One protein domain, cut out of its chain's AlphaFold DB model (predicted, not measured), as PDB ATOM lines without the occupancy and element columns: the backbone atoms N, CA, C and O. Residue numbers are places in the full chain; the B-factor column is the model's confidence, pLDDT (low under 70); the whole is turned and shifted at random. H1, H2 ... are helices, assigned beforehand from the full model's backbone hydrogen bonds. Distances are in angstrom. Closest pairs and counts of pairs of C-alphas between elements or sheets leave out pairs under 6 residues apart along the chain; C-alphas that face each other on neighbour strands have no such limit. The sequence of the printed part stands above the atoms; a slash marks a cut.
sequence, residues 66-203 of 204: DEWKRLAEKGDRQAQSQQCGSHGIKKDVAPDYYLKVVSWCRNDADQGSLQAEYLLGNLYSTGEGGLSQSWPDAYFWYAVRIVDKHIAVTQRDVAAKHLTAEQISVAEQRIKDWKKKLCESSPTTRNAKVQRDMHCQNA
ATOM      1  N   ASP A  66     138.016 148.278 124.875       83.50
ATOM      2  CA  ASP A  66     138.374 147.544 126.095       83.50
ATOM      3  C   ASP A  66     137.780 146.132 126.140       83.50
ATOM      4  O   ASP A  66     138.447 145.181 126.558       83.50
ATOM      5  N   GLU A  67     136.531 145.957 125.706       85.31
ATOM      6  CA  GLU A  67     135.900 144.637 125.641       85.31
ATOM      7  C   GLU A  67     136.562 143.755 124.585       85.31
ATOM      8  O   GLU A  67     136.859 142.589 124.858       85.31
ATOM      9  N   TRP A  68     136.856 144.306 123.403       85.31
ATOM     10  CA  TRP A  68     137.598 143.584 122.372       85.31
ATOM     11  C   TRP A  68     138.995 143.187 122.841       85.31
ATOM     12  O   TRP A  68     139.404 142.046 122.622       85.31
ATOM     13  N   LYS A  69     139.700 144.089 123.527       86.44
ATOM     14  CA  LYS A  69     141.008 143.811 124.120       86.44
ATOM     15  C   LYS A  69     140.943 142.662 125.123       86.44
ATOM     16  O   LYS A  69     141.677 141.686 124.981       86.44
ATOM     17  N   ARG A  70     140.016 142.716 126.086       89.81
ATOM     18  CA  ARG A  70     139.844 141.648 127.091       89.81
ATOM     19  C   ARG A  70     139.522 140.298 126.455       89.81
ATOM     20  O   ARG A  70     140.000 139.269 126.928       89.81
ATOM     21  N   LEU A  71     138.693 140.273 125.413       89.69
ATOM     22  CA  LEU A  71     138.362 139.038 124.699       89.69
ATOM     23  C   LEU A  71     139.575 138.481 123.947       89.69
ATOM     24  O   LEU A  71     139.843 137.283 124.028       89.69
ATOM     25  N   ALA A  72     140.344 139.342 123.279       87.94
ATOM     26  CA  ALA A  72     141.549 138.932 122.566       87.94
ATOM     27  C   ALA A  72     142.611 138.359 123.521       87.94
ATOM     28  O   ALA A  72     143.212 137.320 123.230       87.94
ATOM     29  N   GLU A  73     142.777 138.973 124.698       89.25
ATOM     30  CA  GLU A  73     143.646 138.482 125.776       89.25
ATOM     31  C   GLU A  73     143.190 137.127 126.339       89.25
ATOM     32  O   GLU A  73     144.026 136.311 126.722       89.25
ATOM     33  N   LYS A  74     141.881 136.848 126.330       91.69
ATOM     34  CA  LYS A  74     141.312 135.541 126.700       91.69
ATOM     35  C   LYS A  74     141.417 134.481 125.599       91.69
ATOM     36  O   LYS A  74     140.977 133.354 125.807       91.69
ATOM     37  N   GLY A  75     141.988 134.815 124.442       86.44
ATOM     38  CA  GLY A  75     142.146 133.877 123.333       86.44
ATOM     39  C   GLY A  75     140.971 133.836 122.356       86.44
ATOM     40  O   GLY A  75     140.926 132.940 121.514       86.44
ATOM     41  N   ASP A  76     140.020 134.774 122.439       87.38
ATOM     42  CA  ASP A  76     138.938 134.855 121.458       87.38
ATOM     43  C   ASP A  76     139.520 135.211 120.085       87.38
ATOM     44  O   ASP A  76     140.038 136.304 119.854       87.38
ATOM     45  N   ARG A  77     139.435 134.255 119.160       82.62
ATOM     46  CA  ARG A  77     139.995 134.361 117.811       82.62
ATOM     47  C   ARG A  77     139.385 135.482 116.992       82.62
ATOM     48  O   ARG A  77     140.103 136.146 116.256       82.62
ATOM     49  N   GLN A  78     138.084 135.712 117.124       82.31
ATOM     50  CA  GLN A  78     137.438 136.815 116.426       82.31
ATOM     51  C   GLN A  78     137.950 138.142 116.976       82.31
ATOM     52  O   GLN A  78     138.266 139.036 116.200       82.31
ATOM     53  N   ALA A  79     138.072 138.265 118.296       84.81
ATOM     54  CA  ALA A  79     138.627 139.445 118.927       84.81
ATOM     55  C   ALA A  79     140.082 139.672 118.514       84.81
ATOM     56  O   ALA A  79     140.418 140.783 118.134       84.81
ATOM     57  N   GLN A  80     140.915 138.633 118.481       86.19
ATOM     58  CA  GLN A  80     142.291 138.709 117.981       86.19
ATOM     59  C   GLN A  80     142.358 139.202 116.528       86.19
ATOM     60  O   GLN A  80     143.119 140.126 116.236       86.19
ATOM     61  N   SER A  81     141.503 138.679 115.641       82.19
ATOM     62  CA  SER A  81     141.396 139.163 114.258       82.19
ATOM     63  C   SER A  81     140.941 140.618 114.173       82.19
ATOM     64  O   SER A  81     141.462 141.385 113.362       82.19
ATOM     65  N   GLN A  82     139.992 141.025 115.019       82.56
ATOM     66  CA  GLN A  82     139.540 142.417 115.087       82.56
ATOM     67  C   GLN A  82     140.640 143.341 115.610       82.56
ATOM     68  O   GLN A  82     140.837 144.424 115.067       82.56
ATOM     69  N   GLN A  83     141.403 142.909 116.616       84.88
ATOM     70  CA  GLN A  83     142.546 143.661 117.125       84.88
ATOM     71  C   GLN A  83     143.605 143.835 116.038       84.88
ATOM     72  O   GLN A  83     144.058 144.959 115.832       84.88
ATOM     73  N   CYS A  84     143.907 142.775 115.283       82.69
ATOM     74  CA  CYS A  84     144.785 142.852 114.121       82.69
ATOM     75  C   CYS A  84     144.282 143.882 113.094       82.69
ATOM     76  O   CYS A  84     145.012 144.794 112.730       82.69
ATOM     77  N   GLY A  85     143.014 143.806 112.674       75.12
ATOM     78  CA  GLY A  85     142.451 144.734 111.685       75.12
ATOM     79  C   GLY A  85     142.325 146.190 112.160       75.12
ATOM     80  O   GLY A  85     142.441 147.101 111.345       75.12
ATOM     81  N   SER A  86     142.097 146.412 113.459       72.19
ATOM     82  CA  SER A  86     141.819 147.731 114.052       72.19
ATOM     83  C   SER A  86     143.073 148.493 114.502       72.19
ATOM     84  O   SER A  86     143.084 149.722 114.476       72.19
ATOM     85  N   HIS A  87     144.144 147.797 114.905       64.06
ATOM     86  CA  HIS A  87     145.351 148.416 115.483       64.06
ATOM     87  C   HIS A  87     146.454 148.711 114.457       64.06
ATOM     88  O   HIS A  87     147.617 148.921 114.820       64.06
ATOM     89  N   GLY A  88     146.096 148.786 113.172       55.34
ATOM     90  CA  GLY A  88     146.960 149.392 112.166       55.34
ATOM     91  C   GLY A  88     147.265 150.839 112.556       55.34
ATOM     92  O   GLY A  88     146.410 151.706 112.427       55.34
ATOM     93  N   ILE A  89     148.485 151.077 113.046       53.47
ATOM     94  CA  ILE A  89     149.059 152.400 113.332       53.47
ATOM     95  C   ILE A  89     148.268 153.229 114.374       53.47
ATOM     96  O   ILE A  89     147.864 154.362 114.121       53.47
ATOM     97  N   LYS A  90     148.070 152.697 115.588       59.09
ATOM     98  CA  LYS A  90     147.608 153.492 116.746       59.09
ATOM     99  C   LYS A  90     148.791 153.824 117.673       59.09
ATOM    100  O   LYS A  90     149.454 152.920 118.175       59.09
ATOM    101  N   LYS A  91     149.084 155.119 117.864       56.97
ATOM    102  CA  LYS A  91     150.243 155.635 118.637       56.97
ATOM    103  C   LYS A  91     150.107 155.490 120.159       56.97
ATOM    104  O   LYS A  91     151.097 155.612 120.868       56.97
ATOM    105  N   ASP A  92     148.897 155.275 120.650       68.50
ATOM    106  CA  ASP A  92     148.504 155.258 122.061       68.50
ATOM    107  C   ASP A  92     148.461 153.848 122.672       68.50
ATOM    108  O   ASP A  92     148.080 153.659 123.827       68.50
ATOM    109  N   VAL A  93     148.884 152.841 121.912       73.00
ATOM    110  CA  VAL A  93     148.870 151.445 122.339       73.00
ATOM    111  C   VAL A  93     150.165 151.109 123.069       73.00
ATOM    112  O   VAL A  93     151.259 151.355 122.560       73.00
ATOM    113  N   ALA A  94     150.046 150.498 124.248       81.25
ATOM    114  CA  ALA A  94     151.200 150.044 125.015       81.25
ATOM    115  C   ALA A  94     152.079 149.075 124.179       81.25
ATOM    116  O   ALA A  94     151.531 148.164 123.545       81.25
ATOM    117  N   PRO A  95     153.420 149.235 124.162       79.88
ATOM    118  CA  PRO A  95     154.303 148.440 123.304       79.88
ATOM    119  C   PRO A  95     154.169 146.919 123.478       79.88
ATOM    120  O   PRO A  95     154.204 146.170 122.504       79.88
ATOM    121  N   ASP A  96     153.970 146.449 124.709       83.81
ATOM    122  CA  ASP A  96     153.787 145.032 125.035       83.81
ATOM    123  C   ASP A  96     152.495 144.461 124.430       83.81
ATOM    124  O   ASP A  96     152.479 143.351 123.893       83.81
ATOM    125  N   TYR A  97     151.411 145.237 124.475       84.88
ATOM    126  CA  TYR A  97     150.148 144.870 123.853       84.88
ATOM    127  C   TYR A  97     150.273 144.844 122.332       84.88
ATOM    128  O   TYR A  97     149.764 143.928 121.688       84.88
ATOM    129  N   TYR A  98     151.013 145.790 121.753       83.38
ATOM    130  CA  TYR A  98     151.241 145.813 120.314       83.38
ATOM    131  C   TYR A  98     151.960 144.548 119.825       83.38
ATOM    132  O   TYR A  98     151.543 143.937 118.842       83.38
ATOM    133  N   LEU A  99     152.975 144.074 120.555       86.44
ATOM    134  CA  LEU A  99     153.651 142.810 120.241       86.44
ATOM    135  C   LEU A  99     152.697 141.603 120.291       86.44
ATOM    136  O   LEU A  99     152.805 140.699 119.455       86.44
ATOM    137  N   LYS A 100     151.722 141.597 121.214       89.75
ATOM    138  CA  LYS A 100     150.656 140.578 121.229       89.75
ATOM    139  C   LYS A 100     149.794 140.671 119.973       89.75
ATOM    140  O   LYS A 100     149.584 139.647 119.324       89.75
ATOM    141  N   VAL A 101     149.374 141.871 119.575       88.19
ATOM    142  CA  VAL A 101     148.598 142.080 118.340       88.19
ATOM    143  C   VAL A 101     149.357 141.586 117.112       88.19
ATOM    144  O   VAL A 101     148.786 140.862 116.301       88.19
ATOM    145  N   VAL A 102     150.657 141.875 117.001       89.44
ATOM    146  CA  VAL A 102     151.494 141.355 115.907       89.44
ATOM    147  C   VAL A 102     151.502 139.828 115.900       89.44
ATOM    148  O   VAL A 102     151.389 139.215 114.838       89.44
ATOM    149  N   SER A 103     151.617 139.192 117.069       90.56
ATOM    150  CA  SER A 103     151.572 137.729 117.163       90.56
ATOM    151  C   SER A 103     150.229 137.159 116.689       90.56
ATOM    152  O   SER A 103     150.201 136.174 115.952       90.56
ATOM    153  N   TRP A 104     149.120 137.824 117.023       91.25
ATOM    154  CA  TRP A 104     147.785 137.450 116.562       91.25
ATOM    155  C   TRP A 104     147.636 137.635 115.054       91.25
ATOM    156  O   TRP A 104     147.147 136.736 114.376       91.25
ATOM    157  N   CYS A 105     148.152 138.738 114.507       90.31
ATOM    158  CA  CYS A 105     148.204 138.953 113.066       90.31
ATOM    159  C   CYS A 105     148.989 137.856 112.348       90.31
ATOM    160  O   CYS A 105     148.530 137.367 111.322       90.31
ATOM    161  N   ARG A 106     150.146 137.429 112.875       91.56
ATOM    162  CA  ARG A 106     150.913 136.316 112.285       91.56
ATOM    163  C   ARG A 106     150.088 135.031 112.249       91.56
ATOM    164  O   ARG A 106     150.025 134.390 111.208       91.56
ATOM    165  N   ASN A 107     149.399 134.704 113.342       89.69
ATOM    166  CA  ASN A 107     148.550 133.511 113.417       89.69
ATOM    167  C   ASN A 107     147.371 133.547 112.433       89.69
ATOM    168  O   ASN A 107     146.966 132.506 111.909       89.69
ATOM    169  N   ASP A 108     146.805 134.730 112.200       89.25
ATOM    170  CA  ASP A 108     145.736 134.918 111.224       89.25
ATOM    171  C   ASP A 108     146.262 134.869 109.788       89.25
ATOM    172  O   ASP A 108     145.644 134.238 108.926       89.25
ATOM    173  N   ALA A 109     147.412 135.489 109.528       90.88
ATOM    174  CA  ALA A 109     148.075 135.441 108.232       90.88
ATOM    175  C   ALA A 109     148.459 133.999 107.871       90.88
ATOM    176  O   ALA A 109     148.181 133.569 106.759       90.88
ATOM    177  N   ASP A 110     148.946 133.202 108.826       90.06
ATOM    178  CA  ASP A 110     149.252 131.772 108.651       90.06
ATOM    179  C   ASP A 110     148.033 130.905 108.282       90.06
ATOM    180  O   ASP A 110     148.178 129.739 107.916       90.06
ATOM    181  N   GLN A 111     146.825 131.467 108.347       86.56
ATOM    182  CA  GLN A 111     145.586 130.830 107.892       86.56
ATOM    183  C   GLN A 111     145.045 131.434 106.598       86.56
ATOM    184  O   GLN A 111     143.931 131.112 106.181       86.56
ATOM    185  N   GLY A 112     145.839 132.290 105.962       87.12
ATOM    186  CA  GLY A 112     145.538 132.956 104.705       87.12
ATOM    187  C   GLY A 112     144.770 134.259 104.877       87.12
ATOM    188  O   GLY A 112     144.116 134.676 103.926       87.12
ATOM    189  N   SER A 113     144.775 134.879 106.067       87.50
ATOM    190  CA  SER A 113     144.129 136.181 106.260       87.50
ATOM    191  C   SER A 113     144.850 137.268 105.465       87.50
ATOM    192  O   SER A 113     145.872 137.804 105.896       87.50
ATOM    193  N   LEU A 114     144.268 137.662 104.334       88.00
ATOM    194  CA  LEU A 114     144.830 138.681 103.444       88.00
ATOM    195  C   LEU A 114     145.000 140.021 104.164       88.00
ATOM    196  O   LEU A 114     145.966 140.744 103.925       88.00
ATOM    197  N   GLN A 115     144.072 140.369 105.059       84.94
ATOM    198  CA  GLN A 115     144.168 141.602 105.841       84.94
ATOM    199  C   GLN A 115     145.410 141.589 106.741       84.94
ATOM    200  O   GLN A 115     146.133 142.584 106.807       84.94
ATOM    201  N   ALA A 116     145.672 140.459 107.400       89.31
ATOM    202  CA  ALA A 116     146.817 140.317 108.285       89.31
ATOM    203  C   ALA A 116     148.142 140.298 107.508       89.31
ATOM    204  O   ALA A 116     149.102 140.925 107.945       89.31
ATOM    205  N   GLU A 117     148.183 139.666 106.332       91.25
ATOM    206  CA  GLU A 117     149.358 139.680 105.447       91.25
ATOM    207  C   GLU A 117     149.787 141.110 105.090       91.25
ATOM    208  O   GLU A 117     150.956 141.465 105.227       91.25
ATOM    209  N   TYR A 118     148.844 141.963 104.678       88.50
ATOM    210  CA  TYR A 118     149.165 143.348 104.321       88.50
ATOM    211  C   TYR A 118     149.628 144.169 105.515       88.50
ATOM    212  O   TYR A 118     150.608 144.909 105.418       88.50
ATOM    213  N   LEU A 119     148.941 144.016 106.648       88.50
ATOM    214  CA  LEU A 119     149.322 144.720 107.858       88.50
ATOM    215  C   LEU A 119     150.731 144.323 108.302       88.50
ATOM    216  O   LEU A 119     151.540 145.202 108.570       88.50
ATOM    217  N   LEU A 120     151.054 143.028 108.327       91.88
ATOM    218  CA  LEU A 120     152.395 142.566 108.681       91.88
ATOM    219  C   LEU A 120     153.451 143.132 107.730       91.88
ATOM    220  O   LEU A 120     154.473 143.620 108.205       91.88
ATOM    221  N   GLY A 121     153.189 143.143 106.419       92.69
ATOM    222  CA  GLY A 121     154.077 143.776 105.440       92.69
ATOM    223  C   GLY A 121     154.394 145.234 105.789       92.69
ATOM    224  O   GLY A 121     155.563 145.615 105.823       92.69
ATOM    225  N   ASN A 122     153.368 146.019 106.132       90.06
ATOM    226  CA  ASN A 122     153.528 147.416 106.544       90.06
ATOM    227  C   ASN A 122     154.287 147.553 107.869       90.06
ATOM    228  O   ASN A 122     155.202 148.359 107.963       90.06
ATOM    229  N   LEU A 123     153.954 146.748 108.879       88.94
ATOM    230  CA  LEU A 123     154.590 146.850 110.194       88.94
ATOM    231  C   LEU A 123     156.083 146.528 110.142       88.94
ATOM    232  O   LEU A 123     156.886 147.194 110.793       88.94
ATOM    233  N   TYR A 124     156.478 145.540 109.341       93.19
ATOM    234  CA  TYR A 124     157.890 145.231 109.154       93.19
ATOM    235  C   TYR A 124     158.612 146.233 108.256       93.19
ATOM    236  O   TYR A 124     159.803 146.458 108.465       93.19
ATOM    237  N   SER A 125     157.936 146.848 107.279       92.81
ATOM    238  CA  SER A 125     158.569 147.856 106.419       92.81
ATOM    239  C   SER A 125     158.774 149.187 107.136       92.81
ATOM    240  O   SER A 125     159.741 149.882 106.841       92.81
ATOM    241  N   THR A 126     157.931 149.533 108.111       89.25
ATOM    242  CA  THR A 126     158.063 150.774 108.890       89.25
ATOM    243  C   THR A 126     158.785 150.583 110.224       89.25
ATOM    244  O   THR A 126     159.364 151.540 110.734       89.25
ATOM    245  N   GLY A 127     158.795 149.370 110.789       87.19
ATOM    246  CA  GLY A 127     159.262 149.148 112.164       87.19
ATOM    247  C   GLY A 127     158.338 149.792 113.204       87.19
ATOM    248  O   GLY A 127     158.778 150.243 114.260       87.19
ATOM    249  N   GLU A 128     157.051 149.919 112.887       81.56
ATOM    250  CA  GLU A 128     156.068 150.485 113.805       81.56
ATOM    251  C   GLU A 128     155.600 149.465 114.846       81.56
ATOM    252  O   GLU A 128     155.744 148.248 114.696       81.56
ATOM    253  N   GLY A 129     155.021 149.974 115.937       70.31
ATOM    254  CA  GLY A 129     154.381 149.111 116.923       70.31
ATOM    255  C   GLY A 129     155.342 148.315 117.805       70.31
ATOM    256  O   GLY A 129     155.024 147.220 118.262       70.31
ATOM    257  N   GLY A 130     156.551 148.837 118.020       74.56
ATOM    258  CA  GLY A 130     157.576 148.164 118.820       74.56
ATOM    259  C   GLY A 130     158.278 147.013 118.096       74.56
ATOM    260  O   GLY A 130     159.074 146.311 118.717       74.56
ATOM    261  N   LEU A 131     158.019 146.818 116.798       83.31
ATOM    262  CA  LEU A 131     158.823 145.940 115.955       83.31
ATOM    263  C   LEU A 131     160.060 146.669 115.441       83.31
ATOM    264  O   LEU A 131     160.021 147.848 115.119       83.31
ATOM    265  N   SER A 132     161.164 145.945 115.290       89.94
ATOM    266  CA  SER A 132     162.270 146.433 114.471       89.94
ATOM    267  C   SER A 132     161.901 146.327 112.992       89.94
ATOM    268  O   SER A 132     161.303 145.334 112.571       89.94
ATOM    269  N   GLN A 133     162.284 147.332 112.203       93.12
ATOM    270  CA  GLN A 133     162.148 147.275 110.751       93.12
ATOM    271  C   GLN A 133     162.881 146.038 110.208       93.12
ATOM    272  O   GLN A 133     164.037 145.786 110.551       93.12
ATOM    273  N   SER A 134     162.203 145.273 109.357       96.00
ATOM    274  CA  SER A 134     162.714 144.054 108.732       96.00
ATOM    275  C   SER A 134     162.266 143.997 107.276       96.00
ATOM    276  O   SER A 134     161.166 143.550 106.948       96.00
ATOM    277  N   TRP A 135     163.145 144.431 106.373       96.81
ATOM    278  CA  TRP A 135     162.911 144.319 104.932       96.81
ATOM    279  C   TRP A 135     162.695 142.875 104.449       96.81
ATOM    280  O   TRP A 135     161.822 142.689 103.599       96.81
ATOM    281  N   PRO A 136     163.387 141.843 104.984       96.94
ATOM    282  CA  PRO A 136     163.115 140.458 104.598       96.94
ATOM    283  C   PRO A 136     161.695 140.004 104.955       96.94
ATOM    284  O   PRO A 136     161.035 139.349 104.148       96.94
ATOM    285  N   ASP A 137     161.197 140.365 106.144       95.94
ATOM    286  CA  ASP A 137     159.828 140.030 106.543       95.94
ATOM    287  C   ASP A 137     158.797 140.837 105.754       95.94
ATOM    288  O   ASP A 137     157.794 140.277 105.311       95.94
ATOM    289  N   ALA A 138     159.047 142.129 105.523       96.25
ATOM    290  CA  ALA A 138     158.184 142.960 104.691       96.25
ATOM    291  C   ALA A 138     158.062 142.387 103.271       96.25
ATOM    292  O   ALA A 138     156.953 142.181 102.778       96.25
ATOM    293  N   TYR A 139     159.198 142.053 102.647       97.44
ATOM    294  CA  TYR A 139     159.246 141.405 101.338       97.44
ATOM    295  C   TYR A 139     158.427 140.114 101.329       97.44
ATOM    296  O   TYR A 139     157.590 139.931 100.447       97.44
ATOM    297  N   PHE A 140     158.624 139.248 102.329       96.75
ATOM    298  CA  PHE A 140     157.887 137.996 102.462       96.75
ATOM    299  C   PHE A 140     156.367 138.227 102.468       96.75
ATOM    300  O   PHE A 140     155.656 137.643 101.649       96.75
ATOM    301  N   TRP A 141     155.865 139.109 103.339       95.38
ATOM    302  CA  TRP A 141     154.424 139.337 103.484       95.38
ATOM    303  C   TRP A 141     153.799 140.035 102.269       95.38
ATOM    304  O   TRP A 141     152.698 139.673 101.852       95.38
ATOM    305  N   TYR A 142     154.508 140.975 101.638       94.88
ATOM    306  CA  TYR A 142     154.045 141.576 100.384       94.88
ATOM    307  C   TYR A 142     154.057 140.581  99.219       94.88
ATOM    308  O   TYR A 142     153.176 140.636  98.363       94.88
ATOM    309  N   ALA A 143     155.014 139.652  99.184       93.38
ATOM    310  CA  ALA A 143     155.137 138.669  98.114       93.38
ATOM    311  C   ALA A 143     154.123 137.518  98.204       93.38
ATOM    312  O   ALA A 143     153.757 136.953  97.169       93.38
ATOM    313  N   VAL A 144     153.676 137.138  99.408       92.19
ATOM    314  CA  VAL A 144     152.619 136.121  99.548       92.19
ATOM    315  C   VAL A 144     151.246 136.669  99.183       92.19
ATOM    316  O   VAL A 144     150.421 135.903  98.697       92.19
ATOM    317  N   ARG A 145     151.006 137.975  99.347       89.56
ATOM    318  CA  ARG A 145     149.700 138.599  99.110       89.56
ATOM    319  C   ARG A 145     149.240 138.447  97.653       89.56
ATOM    320  O   ARG A 145     149.942 138.798  96.707       89.56
ATOM    321  N   ILE A 146     148.003 137.978  97.480       84.62
ATOM    322  CA  ILE A 146     147.410 137.659  96.163       84.62
ATOM    323  C   ILE A 146     146.358 138.658  95.665       84.62
ATOM    324  O   ILE A 146     145.995 138.621  94.489       84.62
ATOM    325  N   VAL A 147     145.867 139.535  96.544       78.56
ATOM    326  CA  VAL A 147     144.921 140.614  96.214       78.56
ATOM    327  C   VAL A 147     145.648 141.948  96.127       78.56
ATOM    328  O   VAL A 147     146.710 142.123  96.723       78.56
ATOM    329  N   ASP A 148     145.091 142.881  95.357       80.50
ATOM    330  CA  ASP A 148     145.740 144.156  95.034       80.50
ATOM    331  C   ASP A 148     147.157 143.951  94.482       80.50
ATOM    332  O   ASP A 148     148.094 144.645  94.878       80.50
ATOM    333  N   LYS A 149     147.320 142.971  93.575       75.81
ATOM    334  CA  LYS A 149     148.629 142.515  93.070       75.81
ATOM    335  C   LYS A 149     149.536 143.673  92.657       75.81
ATOM    336  O   LYS A 149     150.723 143.609  92.927       75.81
ATOM    337  N   HIS A 150     148.998 144.747  92.079       84.25
ATOM    338  CA  HIS A 150     149.782 145.939  91.750       84.25
ATOM    339  C   HIS A 150     150.445 146.579  92.984       84.25
ATOM    340  O   HIS A 150     151.649 146.835  92.982       84.25
ATOM    341  N   ILE A 151     149.672 146.835  94.045       85.81
ATOM    342  CA  ILE A 151     150.172 147.434  95.292       85.81
ATOM    343  C   ILE A 151     151.125 146.459  95.986       85.81
ATOM    344  O   ILE A 151     152.218 146.856  96.376       85.81
ATOM    345  N   ALA A 152     150.742 145.185  96.089       87.31
ATOM    346  CA  ALA A 152     151.567 144.153  96.709       87.31
ATOM    347  C   ALA A 152     152.922 143.989  95.996       87.31
ATOM    348  O   ALA A 152     153.961 143.989  96.647       87.31
ATOM    349  N   VAL A 153     152.927 143.939  94.659       90.31
ATOM    350  CA  VAL A 153     154.148 143.866  93.839       90.31
ATOM    351  C   VAL A 153     154.996 145.117  94.009       90.31
ATOM    352  O   VAL A 153     156.194 145.000  94.234       90.31
ATOM    353  N   THR A 154     154.384 146.302  93.983       94.12
ATOM    354  CA  THR A 154     155.124 147.557  94.166       94.12
ATOM    355  C   THR A 154     155.820 147.586  95.527       94.12
ATOM    356  O   THR A 154     157.006 147.892  95.601       94.12
ATOM    357  N   GLN A 155     155.119 147.225  96.604       94.31
ATOM    358  CA  GLN A 155     155.691 147.219  97.953       94.31
ATOM    359  C   GLN A 155     156.733 146.112  98.149       94.31
ATOM    360  O   GLN A 155     157.770 146.340  98.770       94.31
ATOM    361  N   ARG A 156     156.514 144.934  97.554       95.81
ATOM    362  CA  ARG A 156     157.519 143.867  97.486       95.81
ATOM    363  C   ARG A 156     158.788 144.361  96.794       95.81
ATOM    364  O   ARG A 156     159.877 144.137  97.308       95.81
ATOM    365  N   ASP A 157     158.659 145.030  95.654       95.94
ATOM    366  CA  ASP A 157     159.801 145.507  94.871       95.94
ATOM    367  C   ASP A 157     160.530 146.652  95.583       95.94
ATOM    368  O   ASP A 157     161.753 146.743  95.509       95.94
ATOM    369  N   VAL A 158     159.807 147.496  96.328       95.88
ATOM    370  CA  VAL A 158     160.411 148.467  97.251       95.88
ATOM    371  C   VAL A 158     161.219 147.743  98.326       95.88
ATOM    372  O   VAL A 158     162.396 148.052  98.490       95.88
ATOM    373  N   ALA A 159     160.644 146.742  98.996       96.69
ATOM    374  CA  ALA A 159     161.359 145.968 100.009       96.69
ATOM    375  C   ALA A 159     162.589 145.245  99.429       96.69
ATOM    376  O   ALA A 159     163.645 145.236 100.055       96.69
ATOM    377  N   ALA A 160     162.490 144.715  98.206       97.25
ATOM    378  CA  ALA A 160     163.578 144.021  97.518       97.25
ATOM    379  C   ALA A 160     164.812 144.907  97.283       97.25
ATOM    380  O   ALA A 160     165.932 144.406  97.314       97.25
ATOM    381  N   LYS A 161     164.635 146.224  97.099       97.62
ATOM    382  CA  LYS A 161     165.753 147.175  96.933       97.62
ATOM    383  C   LYS A 161     166.645 147.286  98.172       97.62
ATOM    384  O   LYS A 161     167.770 147.760  98.059       97.62
ATOM    385  N   HIS A 162     166.151 146.862  99.333       97.00
ATOM    386  CA  HIS A 162     166.897 146.844 100.590       97.00
ATOM    387  C   HIS A 162     167.540 145.483 100.892       97.00
ATOM    388  O   HIS A 162     168.141 145.322 101.953       97.00
ATOM    389  N   LEU A 163     167.401 144.504  99.993       97.69
ATOM    390  CA  LEU A 163     167.847 143.132 100.203       97.69
ATOM    391  C   LEU A 163     168.993 142.753  99.272       97.69
ATOM    392  O   LEU A 163     169.086 143.208  98.132       97.69
ATOM    393  N   THR A 164     169.846 141.852  99.750       98.12
ATOM    394  CA  THR A 164     170.811 141.154  98.897       98.12
ATOM    395  C   THR A 164     170.129 140.026  98.121       98.12
ATOM    396  O   THR A 164     169.080 139.517  98.522       98.12
ATOM    397  N   ALA A 165     170.756 139.569  97.033       96.56
ATOM    398  CA  ALA A 165     170.275 138.406  96.282       96.56
ATOM    399  C   ALA A 165     170.148 137.147  97.164       96.56
ATOM    400  O   ALA A 165     169.220 136.359  96.995       96.56
ATOM    401  N   GLU A 166     171.042 136.984  98.142       96.62
ATOM    402  CA  GLU A 166     170.980 135.881  99.102       96.62
ATOM    403  C   GLU A 166     169.772 136.005 100.039       96.62
ATOM    404  O   GLU A 166     169.028 135.043 100.214       96.62
ATOM    405  N   GLN A 167     169.507 137.200 100.576       96.50
ATOM    406  CA  GLN A 167     168.323 137.443 101.404       96.50
ATOM    407  C   GLN A 167     167.019 137.241 100.623       96.50
ATOM    408  O   GLN A 167     166.063 136.691 101.169       96.50
ATOM    409  N   ILE A 168     166.986 137.640  99.346       96.50
ATOM    410  CA  ILE A 168     165.850 137.385  98.453       96.50
ATOM    411  C   ILE A 168     165.659 135.878  98.263       96.50
ATOM    412  O   ILE A 168     164.556 135.387  98.469       96.50
ATOM    413  N   SER A 169     166.724 135.130  97.962       96.56
ATOM    414  CA  SER A 169     166.666 133.670  97.804       96.56
ATOM    415  C   SER A 169     166.115 132.970  99.056       96.56
ATOM    416  O   SER A 169     165.210 132.135  98.970       96.56
ATOM    417  N   VAL A 170     166.584 133.369 100.244       96.88
ATOM    418  CA  VAL A 170     166.075 132.854 101.526       96.88
ATOM    419  C   VAL A 170     164.590 133.188 101.710       96.88
ATOM    420  O   VAL A 170     163.804 132.323 102.110       96.88
ATOM    421  N   ALA A 171     164.176 134.419 101.404       95.75
ATOM    422  CA  ALA A 171     162.782 134.832 101.515       95.75
ATOM    423  C   ALA A 171     161.877 134.087 100.519       95.75
ATOM    424  O   ALA A 171     160.792 133.643 100.890       95.75
ATOM    425  N   GLU A 172     162.323 133.887  99.280       95.06
ATOM    426  CA  GLU A 172     161.612 133.108  98.264       95.06
ATOM    427  C   GLU A 172     161.438 131.647  98.671       95.06
ATOM    428  O   GLU A 172     160.357 131.080  98.484       95.06
ATOM    429  N   GLN A 173     162.461 131.039  99.273       96.38
ATOM    430  CA  GLN A 173     162.343 129.686  99.806       96.38
ATOM    431  C   GLN A 173     161.311 129.632 100.938       96.38
ATOM    432  O   GLN A 173     160.403 128.800 100.908       96.38
ATOM    433  N   ARG A 174     161.361 130.592 101.869       95.88
ATOM    434  CA  ARG A 174     160.363 130.726 102.937       95.88
ATOM    435  C   ARG A 174     158.944 130.894 102.382       95.88
ATOM    436  O   ARG A 174     158.013 130.312 102.931       95.88
ATOM    437  N   ILE A 175     158.756 131.658 101.301       94.50
ATOM    438  CA  ILE A 175     157.456 131.831 100.626       94.50
ATOM    439  C   ILE A 175     156.935 130.494 100.097       94.50
ATOM    440  O   ILE A 175     155.758 130.185 100.284       94.50
ATOM    441  N   LYS A 176     157.790 129.698  99.443       93.69
ATOM    442  CA  LYS A 176     157.412 128.374  98.922       93.69
ATOM    443  C   LYS A 176     156.965 127.447 100.050       93.69
ATOM    444  O   LYS A 176     155.878 126.873  99.974       93.69
ATOM    445  N   ASP A 177     157.764 127.364 101.110       94.62
ATOM    446  CA  ASP A 177     157.486 126.497 102.256       94.62
ATOM    447  C   ASP A 177     156.209 126.928 102.985       94.62
ATOM    448  O   ASP A 177     155.359 126.101 103.330       94.62
ATOM    449  N   TRP A 178     156.022 128.238 103.155       94.25
ATOM    450  CA  TRP A 178     154.820 128.793 103.758       94.25
ATOM    451  C   TRP A 178     153.569 128.511 102.922       94.25
ATOM    452  O   TRP A 178     152.576 128.046 103.473       94.25
ATOM    453  N   LYS A 179     153.611 128.711 101.595       92.19
ATOM    454  CA  LYS A 179     152.471 128.419 100.705       92.19
ATOM    455  C   LYS A 179     152.077 126.946 100.766       92.19
ATOM    456  O   LYS A 179     150.890 126.634 100.837       92.19
ATOM    457  N   LYS A 180     153.063 126.045 100.790       92.62
ATOM    458  CA  LYS A 180     152.827 124.609 100.965       92.62
ATOM    459  C   LYS A 180     152.105 124.328 102.286       92.62
ATOM    460  O   LYS A 180     151.020 123.749 102.274       92.62
ATOM    461  N   LYS A 181     152.655 124.814 103.404       93.12
ATOM    462  CA  LYS A 181     152.063 124.647 104.740       93.12
ATOM    463  C   LYS A 181     150.654 125.239 104.827       93.12
ATOM    464  O   LYS A 181     149.764 124.630 105.415       93.12
ATOM    465  N   LEU A 182     150.430 126.408 104.225       92.00
ATOM    466  CA  LEU A 182     149.124 127.057 104.181       92.00
ATOM    467  C   LEU A 182     148.090 126.164 103.478       92.00
ATOM    468  O   LEU A 182     146.978 126.008 103.982       92.00
ATOM    469  N   CYS A 183     148.446 125.546 102.352       90.62
ATOM    470  CA  CYS A 183     147.539 124.666 101.610       90.62
ATOM    471  C   CYS A 183     147.249 123.335 102.313       90.62
ATOM    472  O   CYS A 183     146.179 122.763 102.112       90.62
ATOM    473  N   GLU A 184     148.159 122.876 103.168       88.94
ATOM    474  CA  GLU A 184     147.973 121.709 104.039       88.94
ATOM    475  C   GLU A 184     147.190 122.053 105.324       88.94
ATOM    476  O   GLU A 184     146.681 121.166 106.012       88.94
ATOM    477  N   SER A 185     147.059 123.343 105.655       86.56
ATOM    478  CA  SER A 185     146.375 123.796 106.865       86.56
ATOM    479  C   SER A 185     144.857 123.584 106.808       86.56
ATOM    480  O   SER A 185     144.232 123.558 105.741       86.56
ATOM    481  N   SER A 186     144.239 123.500 107.989       82.62
ATOM    482  CA  SER A 186     142.782 123.449 108.170       82.62
ATOM    483  C   SER A 186     142.287 124.723 108.872       82.62
ATOM    484  O   SER A 186     142.245 124.758 110.103       82.62
ATOM    485  N   PRO A 187     141.927 125.791 108.126       79.88
ATOM    486  CA  PRO A 187     141.460 127.045 108.702       79.88
ATOM    487  C   PRO A 187     140.191 126.838 109.515       79.88
ATOM    488  O   PRO A 187     139.273 126.138 109.088       79.88
ATOM    489  N   THR A 188     140.102 127.496 110.667       76.19
ATOM    490  CA  THR A 188     138.959 127.296 111.572       76.19
ATOM    491  C   THR A 188     137.751 128.162 111.220       76.19
ATOM    492  O   THR A 188     136.704 128.022 111.843       76.19
ATOM    493  N   THR A 189     137.874 129.085 110.260       75.94
ATOM    494  CA  THR A 189     136.774 129.959 109.834       75.94
ATOM    495  C   THR A 189     136.498 129.810 108.344       75.94
ATOM    496  O   THR A 189     137.397 129.575 107.536       75.94
ATOM    497  N   ARG A 190     135.230 129.998 107.954       79.50
ATOM    498  CA  ARG A 190     134.809 129.961 106.545       79.50
ATOM    499  C   ARG A 190     135.558 130.986 105.691       79.50
ATOM    500  O   ARG A 190     135.882 130.689 104.549       79.50
ATOM    501  N   ASN A 191     135.819 132.176 106.236       77.31
ATOM    502  CA  ASN A 191     136.521 133.242 105.521       77.31
ATOM    503  C   ASN A 191     137.991 132.876 105.283       77.31
ATOM    504  O   ASN A 191     138.445 132.900 104.144       77.31
ATOM    505  N   ALA A 192     138.696 132.432 106.328       78.50
ATOM    506  CA  ALA A 192     140.077 131.970 106.200       78.50
ATOM    507  C   ALA A 192     140.186 130.785 105.227       78.50
ATOM    508  O   ALA A 192     141.093 130.744 104.406       78.50
ATOM    509  N   LYS A 193     139.198 129.877 105.218       85.75
ATOM    510  CA  LYS A 193     139.118 128.798 104.223       85.75
ATOM    511  C   LYS A 193     139.071 129.328 102.786       85.75
ATOM    512  O   LYS A 193     139.851 128.877 101.958       85.75
ATOM    513  N   VAL A 194     138.188 130.287 102.497       88.06
ATOM    514  CA  VAL A 194     138.065 130.893 101.157       88.06
ATOM    515  C   VAL A 194     139.365 131.582 100.740       88.06
ATOM    516  O   VAL A 194     139.817 131.406  99.613       88.06
ATOM    517  N   GLN A 195     139.983 132.343 101.645       87.50
ATOM    518  CA  GLN A 195     141.210 133.082 101.341       87.50
ATOM    519  C   GLN A 195     142.415 132.149 101.153       87.50
ATOM    520  O   GLN A 195     143.160 132.300 100.186       87.50
ATOM    521  N   ARG A 196     142.546 131.112 101.989       89.31
ATOM    522  CA  ARG A 196     143.503 130.014 101.790       89.31
ATOM    523  C   ARG A 196     143.303 129.336 100.434       89.31
ATOM    524  O   ARG A 196     144.267 129.143  99.704       89.31
ATOM    525  N   ASP A 197     142.070 128.981 100.075       89.38
ATOM    526  CA  ASP A 197     141.790 128.306  98.798       89.38
ATOM    527  C   ASP A 197     142.208 129.183  97.607       89.38
ATOM    528  O   ASP A 197     142.767 128.681  96.630       89.38
ATOM    529  N   MET A 198     142.030 130.501  97.722       87.75
ATOM    530  CA  MET A 198     142.490 131.466  96.726       87.75
ATOM    531  C   MET A 198     144.025 131.520  96.622       87.75
ATOM    532  O   MET A 198     144.557 131.609  95.513       87.75
ATOM    533  N   HIS A 199     144.754 131.414  97.740       86.81
ATOM    534  CA  HIS A 199     146.219 131.269  97.735       86.81
ATOM    535  C   HIS A 199     146.664 130.002  97.014       86.81
ATOM    536  O   HIS A 199     147.537 130.053  96.151       86.81
ATOM    537  N   CYS A 200     146.022 128.873  97.311       86.81
ATOM    538  CA  CYS A 200     146.384 127.576  96.743       86.81
ATOM    539  C   CYS A 200     146.081 127.456  95.249       86.81
ATOM    540  O   CYS A 200     146.774 126.727  94.543       86.81
ATOM    541  N   GLN A 201     145.070 128.169  94.752       83.31
ATOM    542  CA  GLN A 201     144.789 128.254  93.317       83.31
ATOM    543  C   GLN A 201     145.823 129.109  92.576       83.31
ATOM    544  O   GLN A 201     146.207 128.751  91.473       83.31
ATOM    545  N   ASN A 202     146.313 130.196  93.186       69.19
ATOM    546  CA  ASN A 202     147.355 131.054  92.603       69.19
ATOM    547  C   ASN A 202     148.774 130.451  92.682       69.19
ATOM    548  O   ASN A 202     149.716 131.049  92.165       69.19
ATOM    549  N   ALA A 203     148.951 129.325  93.380       63.12
ATOM    550  CA  ALA A 203     150.233 128.639  93.535       63.12
ATOM    551  C   ALA A 203     150.438 127.469  92.549       63.12
ATOM    552  O   ALA A 203     151.518 126.878  92.556       63.12
TER     553      ALA A 203
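What this domain is: This is residues 66 to 203 of the 204 residues of an uncharacterized protein of Alphaproteobacteria bacterium (UniProt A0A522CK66). Three helices, H4, H5 and H6, make an up-and-down bundle, with the long H7 packed on H5. H1, H2 and H3 extend the body at one end, H1 farthest out, and H8 forms a corner with the last part of H7. The printed part has 138 residues with eight named helices, H1 to H8 in order, and no named strand; the class is all helix. It is compact, with a radius of gyration of the C-alphas of 14.8 A and spans of 44 by 32 by 23 A.

Where its parts are: H1, residues 66 to 73, begins at C-alpha 66 (138.374, 147.544, 126.095). H2 is residues 77 to 86, H3 95 to 109, 20.9 A long, and H4 114 to 126, 18.7 A. H5 is residues 135 to 144 and H6 149 to 160. H7, residues 165 to 184, is longest at 28.9 A. H8, residues 190 to 201, ends at C-alpha 201 (144.789, 128.254, 93.317).

How they stand to each other: H1 touches H2, closest C-alphas Ala 72 and Gln 80 at 4.7 A. H2 touches H3 at Cys 84 and Cys 105, C-alphas 5.3 A apart. H3 and H4 are a hairpin at a steep tilt of 43 degrees; H4 touches H3 with residues 115 to 120 alone, closest C-alphas Ala 109 and Ala 116 at 5.0 A. H4 and H5 are a hairpin at a shallow tilt of 20 degrees, closest C-alphas Gly 121 and Ala 138 at 4.3 A. H5 and H6 are another at 23 degrees, closest C-alphas Tyr 139 and Arg 156 at 4.9 A. H7 touches H5, closest C-alphas Phe 140 and Ala 171 at 5.9 A. H7 touches H8 with residues 179 to 183 alone, closest C-alphas Cys 183 and Cys 200 at 5.8 A. In each of the eight helices every O i to N i+4 pair is within hydrogen-bond range.

The domain as a whole: The C-alphas farthest apart, of Glu 67 and Ala 165, are 45.6 A apart. The printed part has no cut, and no link is long. Mean pLDDT of the printed part is 87.1; residues 87 to 92 and 202 to 203 are under 70.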